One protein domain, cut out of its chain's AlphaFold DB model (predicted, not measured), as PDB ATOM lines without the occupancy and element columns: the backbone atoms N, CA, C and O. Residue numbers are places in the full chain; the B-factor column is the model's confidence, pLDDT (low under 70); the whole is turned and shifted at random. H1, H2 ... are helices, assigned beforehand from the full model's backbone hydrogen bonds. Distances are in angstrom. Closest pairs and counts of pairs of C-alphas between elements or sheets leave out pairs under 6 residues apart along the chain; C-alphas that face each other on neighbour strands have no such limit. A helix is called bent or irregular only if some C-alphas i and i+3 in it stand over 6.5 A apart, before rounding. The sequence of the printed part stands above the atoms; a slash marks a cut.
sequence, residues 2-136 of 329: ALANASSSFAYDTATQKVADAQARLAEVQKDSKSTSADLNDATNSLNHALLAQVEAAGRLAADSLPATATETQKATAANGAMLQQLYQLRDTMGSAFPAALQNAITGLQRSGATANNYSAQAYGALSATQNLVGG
ATOM      1  N   ALA A   2      48.449  -8.944 -97.671       72.50
ATOM      2  CA  ALA A   2      48.840  -9.993 -96.710       72.50
ATOM      3  C   ALA A   2      47.928 -11.242 -96.736       72.50
ATOM      4  O   ALA A   2      48.424 -12.363 -96.748       72.50
ATOM      5  N   LEU A   3      46.605 -11.051 -96.841       78.12
ATOM      6  CA  LEU A   3      45.648 -12.156 -96.982       78.12
ATOM      7  C   LEU A   3      45.815 -12.943 -98.299       78.12
ATOM      8  O   LEU A   3      45.697 -14.163 -98.291       78.12
ATOM      9  N   ALA A   4      46.110 -12.262 -99.412       68.31
ATOM     10  CA  ALA A   4      46.348 -12.910-100.705       68.31
ATOM     11  C   ALA A   4      47.629 -13.758-100.655       68.31
ATOM     12  O   ALA A   4      47.598 -14.931-101.007       68.31
ATOM     13  N   ASN A   5      48.705 -13.215-100.073       68.75
ATOM     14  CA  ASN A   5      49.955 -13.949 -99.857       68.75
ATOM     15  C   ASN A   5      49.751 -15.194 -98.993       68.75
ATOM     16  O   ASN A   5      50.227 -16.266 -99.351       68.75
ATOM     17  N   ALA A   6      49.022 -15.071 -97.880       69.69
ATOM     18  CA  ALA A   6      48.732 -16.205 -97.007       69.69
ATOM     19  C   ALA A   6      47.902 -17.284 -97.727       69.69
ATOM     20  O   ALA A   6      48.220 -18.469 -97.637       69.69
ATOM     21  N   SER A   7      46.880 -16.879 -98.490       76.12
ATOM     22  CA  SER A   7      46.056 -17.804 -99.276       76.12
ATOM     23  C   SER A   7      46.863 -18.520-100.361       76.12
ATOM     24  O   SER A   7      46.684 -19.720-100.563       76.12
ATOM     25  N   SER A   8      47.744 -17.805-101.060       71.00
ATOM     26  CA  SER A   8      48.568 -18.386-102.121       71.00
ATOM     27  C   SER A   8      49.701 -19.255-101.577       71.00
ATOM     28  O   SER A   8      50.008 -20.277-102.185       71.00
ATOM     29  N   SER A   9      50.245 -18.936-100.398       74.81
ATOM     30  CA  SER A   9      51.173 -19.822 -99.682       74.81
ATOM     31  C   SER A   9      50.484 -21.131 -99.311       74.81
ATOM     32  O   SER A   9      50.965 -22.199 -99.671       74.81
ATOM     33  N   PHE A  10      49.297 -21.062 -98.697       80.94
ATOM     34  CA  PHE A  10      48.526 -22.257 -98.344       80.94
ATOM     35  C   PHE A  10      48.170 -23.111 -99.572       80.94
ATOM     36  O   PHE A  10      48.223 -24.343 -99.522       80.94
ATOM     37  N   ALA A  11      47.829 -22.473-100.696       73.75
ATOM     38  CA  ALA A  11      47.572 -23.172-101.952       73.75
ATOM     39  C   ALA A  11      48.829 -23.881-102.487       73.75
ATOM     40  O   ALA A  11      48.728 -25.016-102.955       73.75
ATOM     41  N   TYR A  12      50.000 -23.243-102.394       78.88
ATOM     42  CA  TYR A  12      51.280 -23.839-102.784       78.88
ATOM     43  C   TYR A  12      51.667 -25.023-101.890       78.88
ATOM     44  O   TYR A  12      52.053 -26.075-102.406       78.88
ATOM     45  N   ASP A  13      51.481 -24.900-100.577       78.94
ATOM     46  CA  ASP A  13      51.739 -25.979 -99.619       78.94
ATOM     47  C   ASP A  13      50.815 -27.175 -99.884       78.94
ATOM     48  O   ASP A  13      51.265 -28.316-100.002       78.94
ATOM     49  N   THR A  14      49.523 -26.907-100.097       82.44
ATOM     50  CA  THR A  14      48.532 -27.933-100.454       82.44
ATOM     51  C   THR A  14      48.891 -28.629-101.770       82.44
ATOM     52  O   THR A  14      48.752 -29.845-101.891       82.44
ATOM     53  N   ALA A  15      49.343 -27.878-102.777       76.75
ATOM     54  CA  ALA A  15      49.747 -28.452-104.057       76.75
ATOM     55  C   ALA A  15      51.022 -29.300-103.928       76.75
ATOM     56  O   ALA A  15      51.102 -30.373-104.520       76.75
ATOM     57  N   THR A  16      51.979 -28.870-103.104       81.94
ATOM     58  CA  THR A  16      53.196 -29.634-102.800       81.94
ATOM     59  C   THR A  16      52.866 -30.945-102.082       81.94
ATOM     60  O   THR A  16      53.380 -31.994-102.471       81.94
ATOM     61  N   GLN A  17      51.942 -30.925-101.115       82.38
ATOM     62  CA  GLN A  17      51.466 -32.147-100.458       82.38
ATOM     63  C   GLN A  17      50.809 -33.108-101.459       82.38
ATOM     64  O   GLN A  17      51.119 -34.294-101.465       82.38
ATOM     65  N   LYS A  18      49.973 -32.600-102.374       80.56
ATOM     66  CA  LYS A  18      49.358 -33.426-103.428       80.56
ATOM     67  C   LYS A  18      50.385 -34.084-104.348       80.56
ATOM     68  O   LYS A  18      50.142 -35.193-104.816       80.56
ATOM     69  N   VAL A  19      51.510 -33.420-104.626       82.31
ATOM     70  CA  VAL A  19      52.611 -34.027-105.390       82.31
ATOM     71  C   VAL A  19      53.222 -35.181-104.604       82.31
ATOM     72  O   VAL A  19      53.381 -36.259-105.170       82.31
ATOM     73  N   ALA A  20      53.498 -34.992-103.311       79.44
ATOM     74  CA  ALA A  20      54.025 -36.054-102.456       79.44
ATOM     75  C   ALA A  20      53.065 -37.258-102.377       79.44
ATOM     76  O   ALA A  20      53.491 -38.397-102.568       79.44
ATOM     77  N   ASP A  21      51.766 -37.010-102.197       82.56
ATOM     78  CA  ASP A  21      50.740 -38.060-102.154       82.56
ATOM     79  C   ASP A  21      50.641 -38.808-103.498       82.56
ATOM     80  O   ASP A  21      50.555 -40.037-103.538       82.56
ATOM     81  N   ALA A  22      50.699 -38.086-104.623       79.38
ATOM     82  CA  ALA A  22      50.665 -38.691-105.952       79.38
ATOM     83  C   ALA A  22      51.937 -39.497-106.267       79.38
ATOM     84  O   ALA A  22      51.853 -40.553-106.895       79.38
ATOM     85  N   GLN A  23      53.106 -39.040-105.805       83.44
ATOM     86  CA  GLN A  23      54.360 -39.795-105.892       83.44
ATOM     87  C   GLN A  23      54.296 -41.079-105.061       83.44
ATOM     88  O   GLN A  23      54.676 -42.139-105.557       83.44
ATOM     89  N   ALA A  24      53.774 -41.004-103.832       79.50
ATOM     90  CA  ALA A  24      53.584 -42.169-102.975       79.50
ATOM     91  C   ALA A  24      52.646 -43.193-103.628       79.50
ATOM     92  O   ALA A  24      52.984 -44.375-103.694       79.50
ATOM     93  N   ARG A  25      51.526 -42.735-104.204       83.75
ATOM     94  CA  ARG A  25      50.592 -43.595-104.943       83.75
ATOM     95  C   ARG A  25      51.244 -44.251-106.160       83.75
ATOM     96  O   ARG A  25      51.032 -45.434-106.395       83.75
ATOM     97  N   LEU A  26      52.040 -43.512-106.934       83.44
ATOM     98  CA  LEU A  26      52.754 -44.084-108.078       83.44
ATOM     99  C   LEU A  26      53.751 -45.164-107.634       83.44
ATOM    100  O   LEU A  26      53.797 -46.230-108.244       83.44
ATOM    101  N   ALA A  27      54.502 -44.918-106.560       82.94
ATOM    102  CA  ALA A  27      55.436 -45.894-106.005       82.94
ATOM    103  C   ALA A  27      54.721 -47.146-105.464       82.94
ATOM    104  O   ALA A  27      55.214 -48.260-105.638       82.94
ATOM    105  N   GLU A  28      53.551 -46.980-104.839       87.62
ATOM    106  CA  GLU A  28      52.711 -48.086-104.374       87.62
ATOM    107  C   GLU A  28      52.223 -48.948-105.545       87.62
ATOM    108  O   GLU A  28      52.436 -50.160-105.543       87.62
ATOM    109  N   VAL A  29      51.670 -48.318-106.587       84.44
ATOM    110  CA  VAL A  29      51.199 -49.007-107.798       84.44
ATOM    111  C   VAL A  29      52.342 -49.742-108.501       84.44
ATOM    112  O   VAL A  29      52.161 -50.873-108.938       84.44
ATOM    113  N   GLN A  30      53.538 -49.152-108.569       87.25
ATOM    114  CA  GLN A  30      54.718 -49.803-109.152       87.25
ATOM    115  C   GLN A  30      55.217 -51.005-108.340       87.25
ATOM    116  O   GLN A  30      55.823 -51.917-108.903       87.25
ATOM    117  N   LYS A  31      55.007 -51.001-107.019       91.50
ATOM    118  CA  LYS A  31      55.434 -52.082-106.126       91.50
ATOM    119  C   LYS A  31      54.449 -53.250-106.117       91.50
ATOM    120  O   LYS A  31      54.872 -54.388-105.907       91.50
ATOM    121  N   ASP A  32      53.158 -52.985-106.300       88.56
ATOM    122  CA  ASP A  32      52.144 -54.033-106.347       88.56
ATOM    123  C   ASP A  32      52.206 -54.797-107.681       88.56
ATOM    124  O   ASP A  32      51.906 -54.271-108.750       88.56
ATOM    125  N   SER A  33      52.578 -56.078-107.609       83.94
ATOM    126  CA  SER A  33      52.677 -56.970-108.769       83.94
ATOM    127  C   SER A  33      51.329 -57.302-109.411       83.94
ATOM    128  O   SER A  33      51.302 -57.911-110.481       83.94
ATOM    129  N   LYS A  34      50.218 -56.926-108.767       91.62
ATOM    130  CA  LYS A  34      48.859 -57.067-109.297       91.62
ATOM    131  C   LYS A  34      48.350 -55.805-109.991       91.62
ATOM    132  O   LYS A  34      47.307 -55.887-110.642       91.62
ATOM    133  N   SER A  35      49.055 -54.679-109.874       87.81
ATOM    134  CA  SER A  35      48.687 -53.438-110.552       87.81
ATOM    135  C   SER A  35      48.646 -53.630-112.059       87.81
ATOM    136  O   SER A  35      49.552 -54.203-112.670       87.81
ATOM    137  N   THR A  36      47.594 -53.113-112.675       91.38
ATOM    138  CA  THR A  36      47.443 -53.132-114.124       91.38
ATOM    139  C   THR A  36      48.170 -51.947-114.764       91.38
ATOM    140  O   THR A  36      48.543 -50.969-114.112       91.38
ATOM    141  N   SER A  37      48.341 -51.992-116.087       85.19
ATOM    142  CA  SER A  37      48.816 -50.830-116.847       85.19
ATOM    143  C   SER A  37      47.873 -49.625-116.727       85.19
ATOM    144  O   SER A  37      48.335 -48.488-116.801       85.19
ATOM    145  N   ALA A  38      46.572 -49.858-116.511       75.38
ATOM    146  CA  ALA A  38      45.599 -48.800-116.268       75.38
ATOM    147  C   ALA A  38      45.870 -48.091-114.931       75.38
ATOM    148  O   ALA A  38      45.948 -46.866-114.908       75.38
ATOM    149  N   ASP A  39      46.138 -48.843-113.861       76.44
ATOM    150  CA  ASP A  39      46.460 -48.273-112.544       76.44
ATOM    151  C   ASP A  39      47.737 -47.425-112.593       76.44
ATOM    152  O   ASP A  39      47.807 -46.336-112.015       76.44
ATOM    153  N   LEU A  40      48.748 -47.900-113.331       78.94
ATOM    154  CA  LEU A  40      50.000 -47.171-113.530       78.94
ATOM    155  C   LEU A  40      49.780 -45.869-114.311       78.94
ATOM    156  O   LEU A  40      50.338 -44.828-113.949       78.94
ATOM    157  N   ASN A  41      48.958 -45.913-115.361       76.56
ATOM    158  CA  ASN A  41      48.605 -44.732-116.145       76.56
ATOM    159  C   ASN A  41      47.821 -43.718-115.302       76.56
ATOM    160  O   ASN A  41      48.135 -42.529-115.340       76.56
ATOM    161  N   ASP A  42      46.869 -44.167-114.487       80.94
ATOM    162  CA  ASP A  42      46.077 -43.301-113.612       80.94
ATOM    163  C   ASP A  42      46.924 -42.647-112.516       80.94
ATOM    164  O   ASP A  42      46.788 -41.447-112.249       80.94
ATOM    165  N   ALA A  43      47.846 -43.398-111.906       74.88
ATOM    166  CA  ALA A  43      48.789 -42.854-110.933       74.88
ATOM    167  C   ALA A  43      49.748 -41.839-111.579       74.88
ATOM    168  O   ALA A  43      49.983 -40.762-111.027       74.88
ATOM    169  N   THR A  44      50.235 -42.131-112.789       79.50
ATOM    170  CA  THR A  44      51.091 -41.218-113.563       79.50
ATOM    171  C   THR A  44      50.344 -39.937-113.942       79.50
ATOM    172  O   THR A  44      50.872 -38.835-113.782       79.50
ATOM    173  N   ASN A  45      49.092 -40.048-114.388       81.75
ATOM    174  CA  ASN A  45      48.246 -38.898-114.700       81.75
ATOM    175  C   ASN A  45      47.952 -38.063-113.450       81.75
ATOM    176  O   ASN A  45      48.036 -36.836-113.500       81.75
ATOM    177  N   SER A  46      47.680 -38.712-112.315       81.94
ATOM    178  CA  SER A  46      47.481 -38.034-111.029       81.94
ATOM    179  C   SER A  46      48.719 -37.234-110.616       81.94
ATOM    180  O   SER A  46      48.594 -36.076-110.214       81.94
ATOM    181  N   LEU A  47      49.916 -37.808-110.785       82.12
ATOM    182  CA  LEU A  47      51.178 -37.110-110.543       82.12
ATOM    183  C   LEU A  47      51.358 -35.917-111.488       82.12
ATOM    184  O   LEU A  47      51.675 -34.821-111.031       82.12
ATOM    185  N   ASN A  48      51.093 -36.089-112.784       80.88
ATOM    186  CA  ASN A  48      51.178 -35.000-113.761       80.88
ATOM    187  C   ASN A  48      50.236 -33.837-113.412       80.88
ATOM    188  O   ASN A  48      50.640 -32.674-113.468       80.88
ATOM    189  N   HIS A  49      48.999 -34.134-113.002       81.62
ATOM    190  CA  HIS A  49      48.045 -33.121-112.550       81.62
ATOM    191  C   HIS A  49      48.501 -32.416-111.269       81.62
ATOM    192  O   HIS A  49      48.369 -31.196-111.170       81.62
ATOM    193  N   ALA A  50      49.064 -33.152-110.306       80.38
ATOM    194  CA  ALA A  50      49.592 -32.565-109.080       80.38
ATOM    195  C   ALA A  50      50.782 -31.629-109.358       80.38
ATOM    196  O   ALA A  50      50.828 -30.521-108.824       80.38
ATOM    197  N   LEU A  51      51.700 -32.029-110.246       81.12
ATOM    198  CA  LEU A  51      52.848 -31.212-110.655       81.12
ATOM    199  C   LEU A  51      52.406 -29.919-111.350       81.12
ATOM    200  O   LEU A  51      52.914 -28.845-111.031       81.12
ATOM    201  N   LEU A  52      51.425 -29.996-112.257       85.75
ATOM    202  CA  LEU A  52      50.839 -28.810-112.890       85.75
ATOM    203  C   LEU A  52      50.209 -27.870-111.855       85.75
ATOM    204  O   LEU A  52      50.481 -26.672-111.875       85.75
ATOM    205  N   ALA A  53      49.434 -28.410-110.911       82.81
ATOM    206  CA  ALA A  53      48.825 -27.614-109.847       82.81
ATOM    207  C   ALA A  53      49.875 -26.923-108.959       82.81
ATOM    208  O   ALA A  53      49.677 -25.775-108.556       82.81
ATOM    209  N   GLN A  54      51.006 -27.581-108.677       85.69
ATOM    210  CA  GLN A  54      52.114 -26.986-107.923       85.69
ATOM    211  C   GLN A  54      52.767 -25.830-108.689       85.69
ATOM    212  O   GLN A  54      53.025 -24.774-108.109       85.69
ATOM    213  N   VAL A  55      53.002 -26.001-109.993       82.69
ATOM    214  CA  VAL A  55      53.539 -24.946-110.866       82.69
ATOM    215  C   VAL A  55      52.587 -23.748-110.910       82.69
ATOM    216  O   VAL A  55      53.017 -22.613-110.713       82.69
ATOM    217  N   GLU A  56      51.287 -23.982-111.094       84.44
ATOM    218  CA  GLU A  56      50.279 -22.916-111.096       84.44
ATOM    219  C   GLU A  56      50.219 -22.167-109.759       84.44
ATOM    220  O   GLU A  56      50.151 -20.933-109.738       84.44
ATOM    221  N   ALA A  57      50.282 -22.895-108.640       78.44
ATOM    222  CA  ALA A  57      50.302 -22.305-107.308       78.44
ATOM    223  C   ALA A  57      51.565 -21.458-107.071       78.44
ATOM    224  O   ALA A  57      51.461 -20.370-106.506       78.44
ATOM    225  N   ALA A  58      52.728 -21.891-107.573       80.38
ATOM    226  CA  ALA A  58      53.961 -21.099-107.534       80.38
ATOM    227  C   ALA A  58      53.803 -19.772-108.296       80.38
ATOM    228  O   ALA A  58      54.213 -18.717-107.812       80.38
ATOM    229  N   GLY A  59      53.152 -19.811-109.464       78.12
ATOM    230  CA  GLY A  59      52.846 -18.610-110.238       78.12
ATOM    231  C   GLY A  59      51.927 -17.637-109.494       78.12
ATOM    232  O   GLY A  59      52.197 -16.437-109.455       78.12
ATOM    233  N   ARG A  60      50.868 -18.143-108.850       81.31
ATOM    234  CA  ARG A  60      49.961 -17.313-108.035       81.31
ATOM    235  C   ARG A  60      50.672 -16.690-106.840       81.31
ATOM    236  O   ARG A  60      50.532 -15.493-106.613       81.31
ATOM    237  N   LEU A  61      51.488 -17.471-106.131       81.38
ATOM    238  CA  LEU A  61      52.286 -16.983-105.007       81.38
ATOM    239  C   LEU A  61      53.216 -15.839-105.429       81.38
ATOM    240  O   LEU A  61      53.286 -14.815-104.751       81.38
ATOM    241  N   ALA A  62      53.880 -15.978-106.576       80.94
ATOM    242  CA  ALA A  62      54.737 -14.934-107.122       80.94
ATOM    243  C   ALA A  62      53.957 -13.671-107.518       80.94
ATOM    244  O   ALA A  62      54.402 -12.567-107.204       80.94
ATOM    245  N   ALA A  63      52.789 -13.811-108.151       78.69
ATOM    246  CA  ALA A  63      51.932 -12.674-108.487       78.69
ATOM    247  C   ALA A  63      51.444 -11.928-107.237       78.69
ATOM    248  O   ALA A  63      51.518 -10.700-107.191       78.69
ATOM    249  N   ASP A  64      50.991 -12.661-106.221       81.38
ATOM    250  CA  ASP A  64      50.446 -12.071-104.999       81.38
ATOM    251  C   ASP A  64      51.532 -11.428-104.133       81.38
ATOM    252  O   ASP A  64      51.287 -10.391-103.510       81.38
ATOM    253  N   SER A  65      52.758 -11.969-104.162       82.25
ATOM    254  CA  SER A  65      53.899 -11.401-103.436       82.25
ATOM    255  C   SER A  65      54.260  -9.976-103.873       82.25
ATOM    256  O   SER A  65      54.895  -9.247-103.106       82.25
ATOM    257  N   LEU A  66      53.836  -9.547-105.069       80.88
ATOM    258  CA  LEU A  66      54.063  -8.187-105.540       80.88
ATOM    259  C   LEU A  66      53.215  -7.166-104.762       80.88
ATOM    260  O   LEU A  66      52.107  -7.479-104.319       80.88
ATOM    261  N   PRO A  67      53.696  -5.914-104.614       81.19
ATOM    262  CA  PRO A  67      52.918  -4.811-104.053       81.19
ATOM    263  C   PRO A  67      51.531  -4.692-104.687       81.19
ATOM    264  O   PRO A  67      51.375  -4.892-105.889       81.19
ATOM    265  N   ALA A  68      50.527  -4.268-103.914       84.44
ATOM    266  CA  ALA A  68      49.183  -4.020-104.452       84.44
ATOM    267  C   ALA A  68      49.157  -2.974-105.590       84.44
ATOM    268  O   ALA A  68      48.212  -2.943-106.373       84.44
ATOM    269  N   THR A  69      50.193  -2.135-105.686       88.31
ATOM    270  CA  THR A  69      50.409  -1.157-106.762       88.31
ATOM    271  C   THR A  69      50.952  -1.768-108.057       88.31
ATOM    272  O   THR A  69      51.042  -1.060-109.059       88.31
ATOM    273  N   ALA A  70      51.327  -3.051-108.060       79.94
ATOM    274  CA  ALA A  70      51.814  -3.729-109.251       79.94
ATOM    275  C   ALA A  70      50.699  -3.882-110.293       79.94
ATOM    276  O   ALA A  70      49.569  -4.263-109.979       79.94
ATOM    277  N   THR A  71      51.035  -3.605-111.550       85.44
ATOM    278  CA  THR A  71      50.115  -3.748-112.681       85.44
ATOM    279  C   THR A  71      49.821  -5.220-112.963       85.44
ATOM    280  O   THR A  71      50.621  -6.102-112.647       85.44
ATOM    281  N   GLU A  72      48.697  -5.505-113.621       82.19
ATOM    282  CA  GLU A  72      48.368  -6.881-114.025       82.19
ATOM    283  C   GLU A  72      49.437  -7.487-114.945       82.19
ATOM    284  O   GLU A  72      49.775  -8.661-114.818       82.19
ATOM    285  N   THR A  73      50.077  -6.674-115.790       80.81
ATOM    286  CA  THR A  73      51.227  -7.111-116.595       80.81
ATOM    287  C   THR A  73      52.413  -7.527-115.720       80.81
ATOM    288  O   THR A  73      53.053  -8.540-116.000       80.81
ATOM    289  N   GLN A  74      52.713  -6.786-114.647       78.06
ATOM    290  CA  GLN A  74      53.789  -7.134-113.709       78.06
ATOM    291  C   GLN A  74      53.475  -8.428-112.949       78.06
ATOM    292  O   GLN A  74      54.345  -9.292-112.841       78.06
ATOM    293  N   LYS A  75      52.230  -8.606-112.497       78.38
ATOM    294  CA  LYS A  75      51.776  -9.840-111.836       78.38
ATOM    295  C   LYS A  75      51.835 -11.052-112.761       78.38
ATOM    296  O   LYS A  75      52.394 -12.074-112.374       78.38
ATOM    297  N   ALA A  76      51.346 -10.926-113.995       78.12
ATOM    298  CA  ALA A  76      51.424 -11.989-114.997       78.12
ATOM    299  C   ALA A  76      52.880 -12.361-115.324       78.12
ATOM    300  O   ALA A  76      53.217 -13.536-115.447       78.12
ATOM    301  N   THR A  77      53.767 -11.366-115.395       78.44
ATOM    302  CA  THR A  77      55.206 -11.577-115.609       78.44
ATOM    303  C   THR A  77      55.845 -12.346-114.455       78.44
ATOM    304  O   THR A  77      56.570 -13.313-114.688       78.44
ATOM    305  N   ALA A  78      55.572 -11.937-113.212       77.56
ATOM    306  CA  ALA A  78      56.068 -12.622-112.022       77.56
ATOM    307  C   ALA A  78      55.544 -14.061-111.938       77.56
ATOM    308  O   ALA A  78      56.329 -14.978-111.694       77.56
ATOM    309  N   ALA A  79      54.253 -14.272-112.221       78.56
ATOM    310  CA  ALA A  79      53.651 -15.599-112.267       78.56
ATOM    311  C   ALA A  79      54.333 -16.502-113.299       78.56
ATOM    312  O   ALA A  79      54.788 -17.591-112.956       78.56
ATOM    313  N   ASN A  80      54.466 -16.034-114.542       80.00
ATOM    314  CA  ASN A  80      55.089 -16.801-115.619       80.00
ATOM    315  C   ASN A  80      56.562 -17.117-115.324       80.00
ATOM    316  O   ASN A  80      57.018 -18.224-115.605       80.00
ATOM    317  N   GLY A  81      57.299 -16.168-114.734       80.00
ATOM    318  CA  GLY A  81      58.686 -16.371-114.312       80.00
ATOM    319  C   GLY A  81      58.822 -17.459-113.245       80.00
ATOM    320  O   GLY A  81      59.645 -18.362-113.391       80.00
ATOM    321  N   ALA A  82      57.971 -17.427-112.218       79.81
ATOM    322  CA  ALA A  82      57.962 -18.437-111.162       79.81
ATOM    323  C   ALA A  82      57.524 -19.820-111.668       79.81
ATOM    324  O   ALA A  82      58.156 -20.820-111.332       79.81
ATOM    325  N   MET A  83      56.501 -19.884-112.531       81.50
ATOM    326  CA  MET A  83      56.087 -21.135-113.176       81.50
ATOM    327  C   MET A  83      57.235 -21.748-113.986       81.50
ATOM    328  O   MET A  83      57.514 -22.940-113.866       81.50
ATOM    329  N   LEU A  84      57.930 -20.932-114.786       84.25
ATOM    330  CA  LEU A  84      59.048 -21.387-115.608       84.25
ATOM    331  C   LEU A  84      60.214 -21.898-114.750       84.25
ATOM    332  O   LEU A  84      60.784 -22.943-115.056       84.25
ATOM    333  N   GLN A  85      60.546 -21.198-113.663       84.69
ATOM    334  CA  GLN A  85      61.575 -21.642-112.726       84.69
ATOM    335  C   GLN A  85      61.204 -22.977-112.072       84.69
ATOM    336  O   GLN A  85      62.036 -23.882-112.042       84.69
ATOM    337  N   GLN A  86      59.964 -23.123-111.595       82.19
ATOM    338  CA  GLN A  86      59.495 -24.369-110.989       82.19
ATOM    339  C   GLN A  86      59.553 -25.525-111.996       82.19
ATOM    340  O   GLN A  86      60.005 -26.616-111.660       82.19
ATOM    341  N   LEU A  87      59.165 -25.285-113.252       81.31
ATOM    342  CA  LEU A  87      59.262 -26.285-114.316       81.31
ATOM    343  C   LEU A  87      60.711 -26.689-114.611       81.31
ATOM    344  O   LEU A  87      60.965 -27.869-114.840       81.31
ATOM    345  N   TYR A  88      61.667 -25.755-114.577       87.62
ATOM    346  CA  TYR A  88      63.084 -26.103-114.701       87.62
ATOM    347  C   TYR A  88      63.599 -26.892-113.501       87.62
ATOM    348  O   TYR A  88      64.270 -27.895-113.706       87.62
ATOM    349  N   GLN A  89      63.243 -26.505-112.273       84.94
ATOM    350  CA  GLN A  89      63.606 -27.268-111.074       84.94
ATOM    351  C   GLN A  89      63.064 -28.703-111.146       84.94
ATOM    352  O   GLN A  89      63.794 -29.654-110.868       84.94
ATOM    353  N   LEU A  90      61.813 -28.875-111.587       82.75
ATOM    354  CA  LEU A  90      61.211 -30.191-111.805       82.75
ATOM    355  C   LEU A  90      61.931 -30.976-112.903       82.75
ATOM    356  O   LEU A  90      62.246 -32.144-112.700       82.75
ATOM    357  N   ARG A  91      62.238 -30.345-114.041       88.44
ATOM    358  CA  ARG A  91      62.994 -30.977-115.129       88.44
ATOM    359  C   ARG A  91      64.360 -31.456-114.655       88.44
ATOM    360  O   ARG A  91      64.737 -32.587-114.939       88.44
ATOM    361  N   ASP A  92      65.081 -30.616-113.926       87.38
ATOM    362  CA  ASP A  92      66.430 -30.925-113.462       87.38
ATOM    363  C   ASP A  92      66.403 -32.017-112.371       87.38
ATOM    364  O   ASP A  92      67.288 -32.867-112.338       87.38
ATOM    365  N   THR A  93      65.348 -32.064-111.546       84.00
ATOM    366  CA  THR A  93      65.147 -33.112-110.523       84.00
ATOM    367  C   THR A  93      64.717 -34.453-111.131       84.00
ATOM    368  O   THR A  93      65.171 -35.506-110.693       84.00
ATOM    369  N   MET A  94      63.836 -34.437-112.138       80.75
ATOM    370  CA  MET A  94      63.284 -35.650-112.760       80.75
ATOM    371  C   MET A  94      64.160 -36.204-113.894       80.75
ATOM    372  O   MET A  94      64.015 -37.368-114.272       80.75
ATOM    373  N   GLY A  95      65.048 -35.390-114.470       89.56
ATOM    374  CA  GLY A  95      65.919 -35.784-115.572       89.56
ATOM    375  C   GLY A  95      65.133 -36.308-116.779       89.56
ATOM    376  O   GLY A  95      64.276 -35.621-117.336       89.56
ATOM    377  N   SER A  96      65.414 -37.547-117.192       82.75
ATOM    378  CA  SER A  96      64.747 -38.197-118.330       82.75
ATOM    379  C   SER A  96      63.287 -38.578-118.069       82.75
ATOM    380  O   SER A  96      62.554 -38.819-119.025       82.75
ATOM    381  N   ALA A  97      62.849 -38.613-116.807       76.88
ATOM    382  CA  ALA A  97      61.466 -38.904-116.436       76.88
ATOM    383  C   ALA A  97      60.547 -37.671-116.524       76.88
ATOM    384  O   ALA A  97      59.366 -37.760-116.190       76.88
ATOM    385  N   PHE A  98      61.070 -36.513-116.945       80.19
ATOM    386  CA  PHE A  98      60.283 -35.290-117.047       80.19
ATOM    387  C   PHE A  98      59.154 -35.424-118.095       80.19
ATOM    388  O   PHE A  98      59.432 -35.699-119.267       80.19
ATOM    389  N   PRO A  99      57.878 -35.213-117.718       77.19
ATOM    390  CA  PRO A  99      56.746 -35.398-118.623       77.19
ATOM    391  C   PRO A  99      56.780 -34.466-119.845       77.19
ATOM    392  O   PRO A  99      56.923 -33.248-119.720       77.19
ATOM    393  N   ALA A 100      56.515 -35.011-121.038       74.81
ATOM    394  CA  ALA A 100      56.456 -34.232-122.284       74.81
ATOM    395  C   ALA A 100      55.398 -33.108-122.246       74.81
ATOM    396  O   ALA A 100      55.589 -32.044-122.836       74.81
ATOM    397  N   ALA A 101      54.301 -33.307-121.507       71.38
ATOM    398  CA  ALA A 101      53.285 -32.277-121.295       71.38
ATOM    399  C   ALA A 101      53.853 -31.032-120.584       71.38
ATOM    400  O   ALA A 101      53.537 -29.906-120.970       71.38
ATOM    401  N   LEU A 102      54.752 -31.216-119.608       74.06
ATOM    402  CA  LEU A 102      55.414 -30.115-118.903       74.06
ATOM    403  C   LEU A 102      56.477 -29.432-119.778       74.06
ATOM    404  O   LEU A 102      56.657 -28.218-119.702       74.06
ATOM    405  N   GLN A 103      57.115 -30.170-120.688       78.88
ATOM    406  CA  GLN A 103      58.028 -29.596-121.683       78.88
ATOM    407  C   GLN A 103      57.304 -28.648-122.661       78.88
ATOM    408  O   GLN A 103      57.830 -27.589-123.027       78.88
ATOM    409  N   ASN A 104      56.070 -28.984-123.046       76.00
ATOM    410  CA  ASN A 104      55.221 -28.095-123.842       76.00
ATOM    411  C   ASN A 104      54.846 -26.828-123.057       76.00
ATOM    412  O   ASN A 104      54.855 -25.736-123.630       76.00
ATOM    413  N   ALA A 105      54.594 -26.949-121.747       72.44
ATOM    414  CA  ALA A 105      54.334 -25.805-120.872       72.44
ATOM    415  C   ALA A 105      55.546 -24.858-120.776       72.44
ATOM    416  O   ALA A 105      55.375 -23.650-120.934       72.44
ATOM    417  N   ILE A 106      56.772 -25.388-120.630       75.06
ATOM    418  CA  ILE A 106      58.019 -24.596-120.695       75.06
ATOM    419  C   ILE A 106      58.080 -23.806-122.006       75.06
ATOM    420  O   ILE A 106      58.289 -22.595-121.994       75.06
ATOM    421  N   THR A 107      57.856 -24.475-123.138       75.56
ATOM    422  CA  THR A 107      57.921 -23.840-124.464       75.56
ATOM    423  C   THR A 107      56.872 -22.731-124.616       75.56
ATOM    424  O   THR A 107      57.165 -21.660-125.155       75.56
ATOM    425  N   GLY A 108      55.650 -22.959-124.126       72.81
ATOM    426  CA  GLY A 108      54.581 -21.959-124.120       72.81
ATOM    427  C   GLY A 108      54.929 -20.738-123.266       72.81
ATOM    428  O   GLY A 108      54.808 -19.603-123.732       72.81
ATOM    429  N   LEU A 109      55.439 -20.965-122.052       76.75
ATOM    430  CA  LEU A 109      55.845 -19.904-121.129       76.75
ATOM    431  C   LEU A 109      57.062 -19.122-121.626       76.75
ATOM    432  O   LEU A 109      57.088 -17.906-121.485       76.75
ATOM    433  N   GLN A 110      58.038 -19.764-122.268       81.12
ATOM    434  CA  GLN A 110      59.177 -19.073-122.887       81.12
ATOM    435  C   GLN A 110      58.735 -18.138-124.019       81.12
ATOM    436  O   GLN A 110      59.201 -17.002-124.101       81.12
ATOM    437  N   ARG A 111      57.799 -18.584-124.872       73.44
ATOM    438  CA  ARG A 111      57.220 -17.734-125.928       73.44
ATOM    439  C   ARG A 111      56.430 -16.564-125.347       73.44
ATOM    440  O   ARG A 111      56.495 -15.464-125.886       73.44
ATOM    441  N   SER A 112      55.723 -16.794-124.243       68.81
ATOM    442  CA  SER A 112      54.994 -15.759-123.506       68.81
ATOM    443  C   SER A 112      55.922 -14.778-122.772       68.81
ATOM    444  O   SER A 112      55.626 -13.587-122.729       68.81
ATOM    445  N   GLY A 113      57.032 -15.255-122.204       57.97
ATOM    446  CA  GLY A 113      57.939 -14.491-121.343       57.97
ATOM    447  C   GLY A 113      58.981 -13.652-122.087       57.97
ATOM    448  O   GLY A 113      59.522 -12.711-121.509       57.97
ATOM    449  N   ALA A 114      59.221 -13.917-123.376       48.25
ATOM    450  CA  ALA A 114      60.180 -13.181-124.209       48.25
ATOM    451  C   ALA A 114      59.884 -11.667-124.360       48.25
ATOM    452  O   ALA A 114      60.696 -10.938-124.922       48.25
ATOM    453  N   THR A 115      58.760 -11.168-123.837       45.16
ATOM    454  CA  THR A 115      58.388  -9.741-123.832       45.16
ATOM    455  C   THR A 115      58.525  -9.038-122.469       45.16
ATOM    456  O   THR A 115      58.295  -7.835-122.401       45.16
ATOM    457  N   ALA A 116      58.928  -9.719-121.383       42.31
ATOM    458  CA  ALA A 116      58.675  -9.230-120.015       42.31
ATOM    459  C   ALA A 116      59.888  -9.235-119.047       42.31
ATOM    460  O   ALA A 116      59.791  -9.647-117.893       42.31
ATOM    461  N   ASN A 117      61.065  -8.780-119.484       43.69
ATOM    462  CA  ASN A 117      62.340  -9.183-118.867       43.69
ATOM    463  C   ASN A 117      62.927  -8.334-117.705       43.69
ATOM    464  O   ASN A 117      64.122  -8.437-117.466       43.69
ATOM    465  N   ASN A 118      62.161  -7.533-116.941       40.91
ATOM    466  CA  ASN A 118      62.748  -6.691-115.864       40.91
ATOM    467  C   ASN A 118      62.181  -6.863-114.434       40.91
ATOM    468  O   ASN A 118      62.774  -6.340-113.497       40.91
ATOM    469  N   TYR A 119      61.083  -7.600-114.216       38.66
ATOM    470  CA  TYR A 119      60.406  -7.655-112.897       38.66
ATOM    471  C   TYR A 119      60.512  -8.999-112.159       38.66
ATOM    472  O   TYR A 119      60.080  -9.116-111.013       38.66
ATOM    473  N   SER A 120      61.114 -10.013-112.777       45.22
ATOM    474  CA  SER A 120      61.213 -11.362-112.210       45.22
ATOM    475  C   SER A 120      62.136 -11.437-110.977       45.22
ATOM    476  O   SER A 120      61.862 -12.208-110.061       45.22
ATOM    477  N   ALA A 121      63.140 -10.554-110.871       41.16
ATOM    478  CA  ALA A 121      64.114 -10.496-109.768       41.16
ATOM    479  C   ALA A 121      63.509 -10.377-108.353       41.16
ATOM    480  O   ALA A 121      64.036 -10.972-107.416       41.16
ATOM    481  N   GLN A 122      62.405  -9.640-108.181       39.03
ATOM    482  CA  GLN A 122      61.769  -9.451-106.866       39.03
ATOM    483  C   GLN A 122      60.860 -10.622-106.471       39.03
ATOM    484  O   GLN A 122      60.832 -11.004-105.303       39.03
ATOM    485  N   ALA A 123      60.184 -11.245-107.440       40.72
ATOM    486  CA  ALA A 123      59.401 -12.458-107.210       40.72
ATOM    487  C   ALA A 123      60.298 -13.652-106.825       40.72
ATOM    488  O   ALA A 123      59.926 -14.470-105.982       40.72
ATOM    489  N   TYR A 124      61.520 -13.708-107.371       45.44
ATOM    490  CA  TYR A 124      62.508 -14.742-107.046       45.44
ATOM    491  C   TYR A 124      62.950 -14.743-105.573       45.44
ATOM    492  O   TYR A 124      63.225 -15.809-105.022       45.44
ATOM    493  N   GLY A 125      62.981 -13.581-104.909       42.75
ATOM    494  CA  GLY A 125      63.323 -13.492-103.484       42.75
ATOM    495  C   GLY A 125      62.258 -14.094-102.559       42.75
ATOM    496  O   GLY A 125      62.594 -14.684-101.535       42.75
ATOM    497  N   ALA A 126      60.977 -13.997-102.930       39.91
ATOM    498  CA  ALA A 126      59.870 -14.519-102.128       39.91
ATOM    499  C   ALA A 126      59.779 -16.057-102.178       39.91
ATOM    500  O   ALA A 126      59.526 -16.698-101.154       39.91
ATOM    501  N   LEU A 127      60.051 -16.666-103.340       43.59
ATOM    502  CA  LEU A 127      60.092 -18.127-103.479       43.59
ATOM    503  C   LEU A 127      61.279 -18.752-102.732       43.59
ATOM    504  O   LEU A 127      61.088 -19.742-102.025       43.59
ATOM    505  N   SER A 128      62.482 -18.174-102.823       42.31
ATOM    506  CA  SER A 128      63.658 -18.739-102.139       42.31
ATOM    507  C   SER A 128      63.573 -18.613-100.611       42.31
ATOM    508  O   SER A 128      63.984 -19.524 -99.892       42.31
ATOM    509  N   ALA A 129      62.971 -17.534-100.097       38.62
ATOM    510  CA  ALA A 129      62.720 -17.360 -98.666       38.62
ATOM    511  C   ALA A 129      61.733 -18.406 -98.116       38.62
ATOM    512  O   ALA A 129      61.931 -18.921 -97.017       38.62
ATOM    513  N   THR A 130      60.717 -18.772 -98.904       37.59
ATOM    514  CA  THR A 130      59.744 -19.815 -98.538       37.59
ATOM    515  C   THR A 130      60.375 -21.213 -98.625       37.59
ATOM    516  O   THR A 130      60.215 -22.020 -97.712       37.59
ATOM    517  N   GLN A 131      61.189 -21.486 -99.654       39.84
ATOM    518  CA  GLN A 131      61.910 -22.761 -99.802       39.84
ATOM    519  C   GLN A 131      62.931 -23.016 -98.678       39.84
ATOM    520  O   GLN A 131      63.063 -24.155 -98.234       39.84
ATOM    521  N   ASN A 132      63.608 -21.985 -98.156       36.28
ATOM    522  CA  ASN A 132      64.563 -22.139 -97.046       36.28
ATOM    523  C   ASN A 132      63.899 -22.493 -95.702       36.28
ATOM    524  O   ASN A 132      64.496 -23.198 -94.892       36.28
ATOM    525  N   LEU A 133      62.655 -22.059 -95.474       32.25
ATOM    526  CA  LEU A 133      61.865 -22.467 -94.306       32.25
ATOM    527  C   LEU A 133      61.406 -23.933 -94.403       32.25
ATOM    528  O   LEU A 133      61.346 -24.627 -93.391       32.25
ATOM    529  N   VAL A 134      61.143 -24.425 -95.619       36.59
ATOM    530  CA  VAL A 134      60.649 -25.791 -95.875       36.59
ATOM    531  C   VAL A 134      61.787 -26.818 -95.992       36.59
ATOM    532  O   VAL A 134      61.663 -27.937 -95.491       36.59
ATOM    533  N   GLY A 135      62.940 -26.443 -96.561       31.02
ATOM    534  CA  GLY A 135      64.131 -27.302 -96.643       31.02
ATOM    535  C   GLY A 135      64.685 -27.716 -95.271       31.02
ATOM    536  O   GLY A 135      65.245 -28.804 -95.130       31.02
ATOM    537  N   GLY A 136      64.452 -26.899 -94.237       27.58
ATOM    538  CA  GLY A 136      64.777 -27.233 -92.847       27.58
ATOM    539  C   GLY A 136      63.921 -28.358 -92.248       27.58
ATOM    540  O   GLY A 136      64.413 -29.082 -91.387       27.58
TER     541      GLY A 136
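Overview. This is residues 2 to 136 of the 329 residues of an uncharacterized protein of Nocardioidaceae bacterium (UniProt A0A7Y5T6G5). A long hairpin of two helices, H1 and H2 side by side, has H3 crossing the far half of H2 and H4 folding back along H3; H5 slants off from the place where H2 and H3 meet. The turn at residues 31 to 36 sticks out at one end. The 135 printed residues hold five named helices, H1 to H5 in chain order, and no named strand: all helix. The whole is compact, with a radius of gyration of the C-alphas of 16.3 A, but elongated, spanning 56 by 31 by 22 A.

Along the chain. H1, residues 2 to 31, is 43.6 A long from C-alpha 2 at (48.840, -9.993, -96.710). H2, residues 37 to 65, is 42.0 A long. H3, residues 72 to 97, is 34.7 A long; it has a kink of 51 degrees near residue 91 and is irregular, with C-alphas 93 and 96 9.3 A apart. H4 is residues 100 to 113; H5, residues 120 to 136, ends at C-alpha 136 (64.777, -27.233, -92.847).

Arrangement. H1 and H2 touch as a hairpin, opposite ways at a shallow tilt of 17 degrees; their closest C-alphas, Ala 15 and Gln 54, are 4.8 A apart. H2, with residues 55 to 64 alone, touches H3 in a hairpin at a steep tilt of 36 degrees, only just past shallow; C-alphas 59 and 79 are closest, 3.7 A. H3, with residues 77 to 88 alone, touches H4, a hairpin at a shallow 32 degrees; C-alphas 84 and 106 are closest, 6.1 A. H5 touches H2 at a steep 59 degrees, C-alphas 62 and 123 closest at 5.3 A, with residues 58 to 65 of H2 and 123 to 127 of H5 alone. H5 and H1 are apart. Every O i to N i+4 pair is within hydrogen-bond range in H1, H2 and H4; H3 has 20 of 22 and H5 9 of 13.

Size, cuts and confidence. The C-alphas farthest apart, Lys 34 and Thr 69, are 56.0 A apart. The printed part has no cut and no long link. Residues 4 to 6 and 112 to 136 have pLDDT under 70.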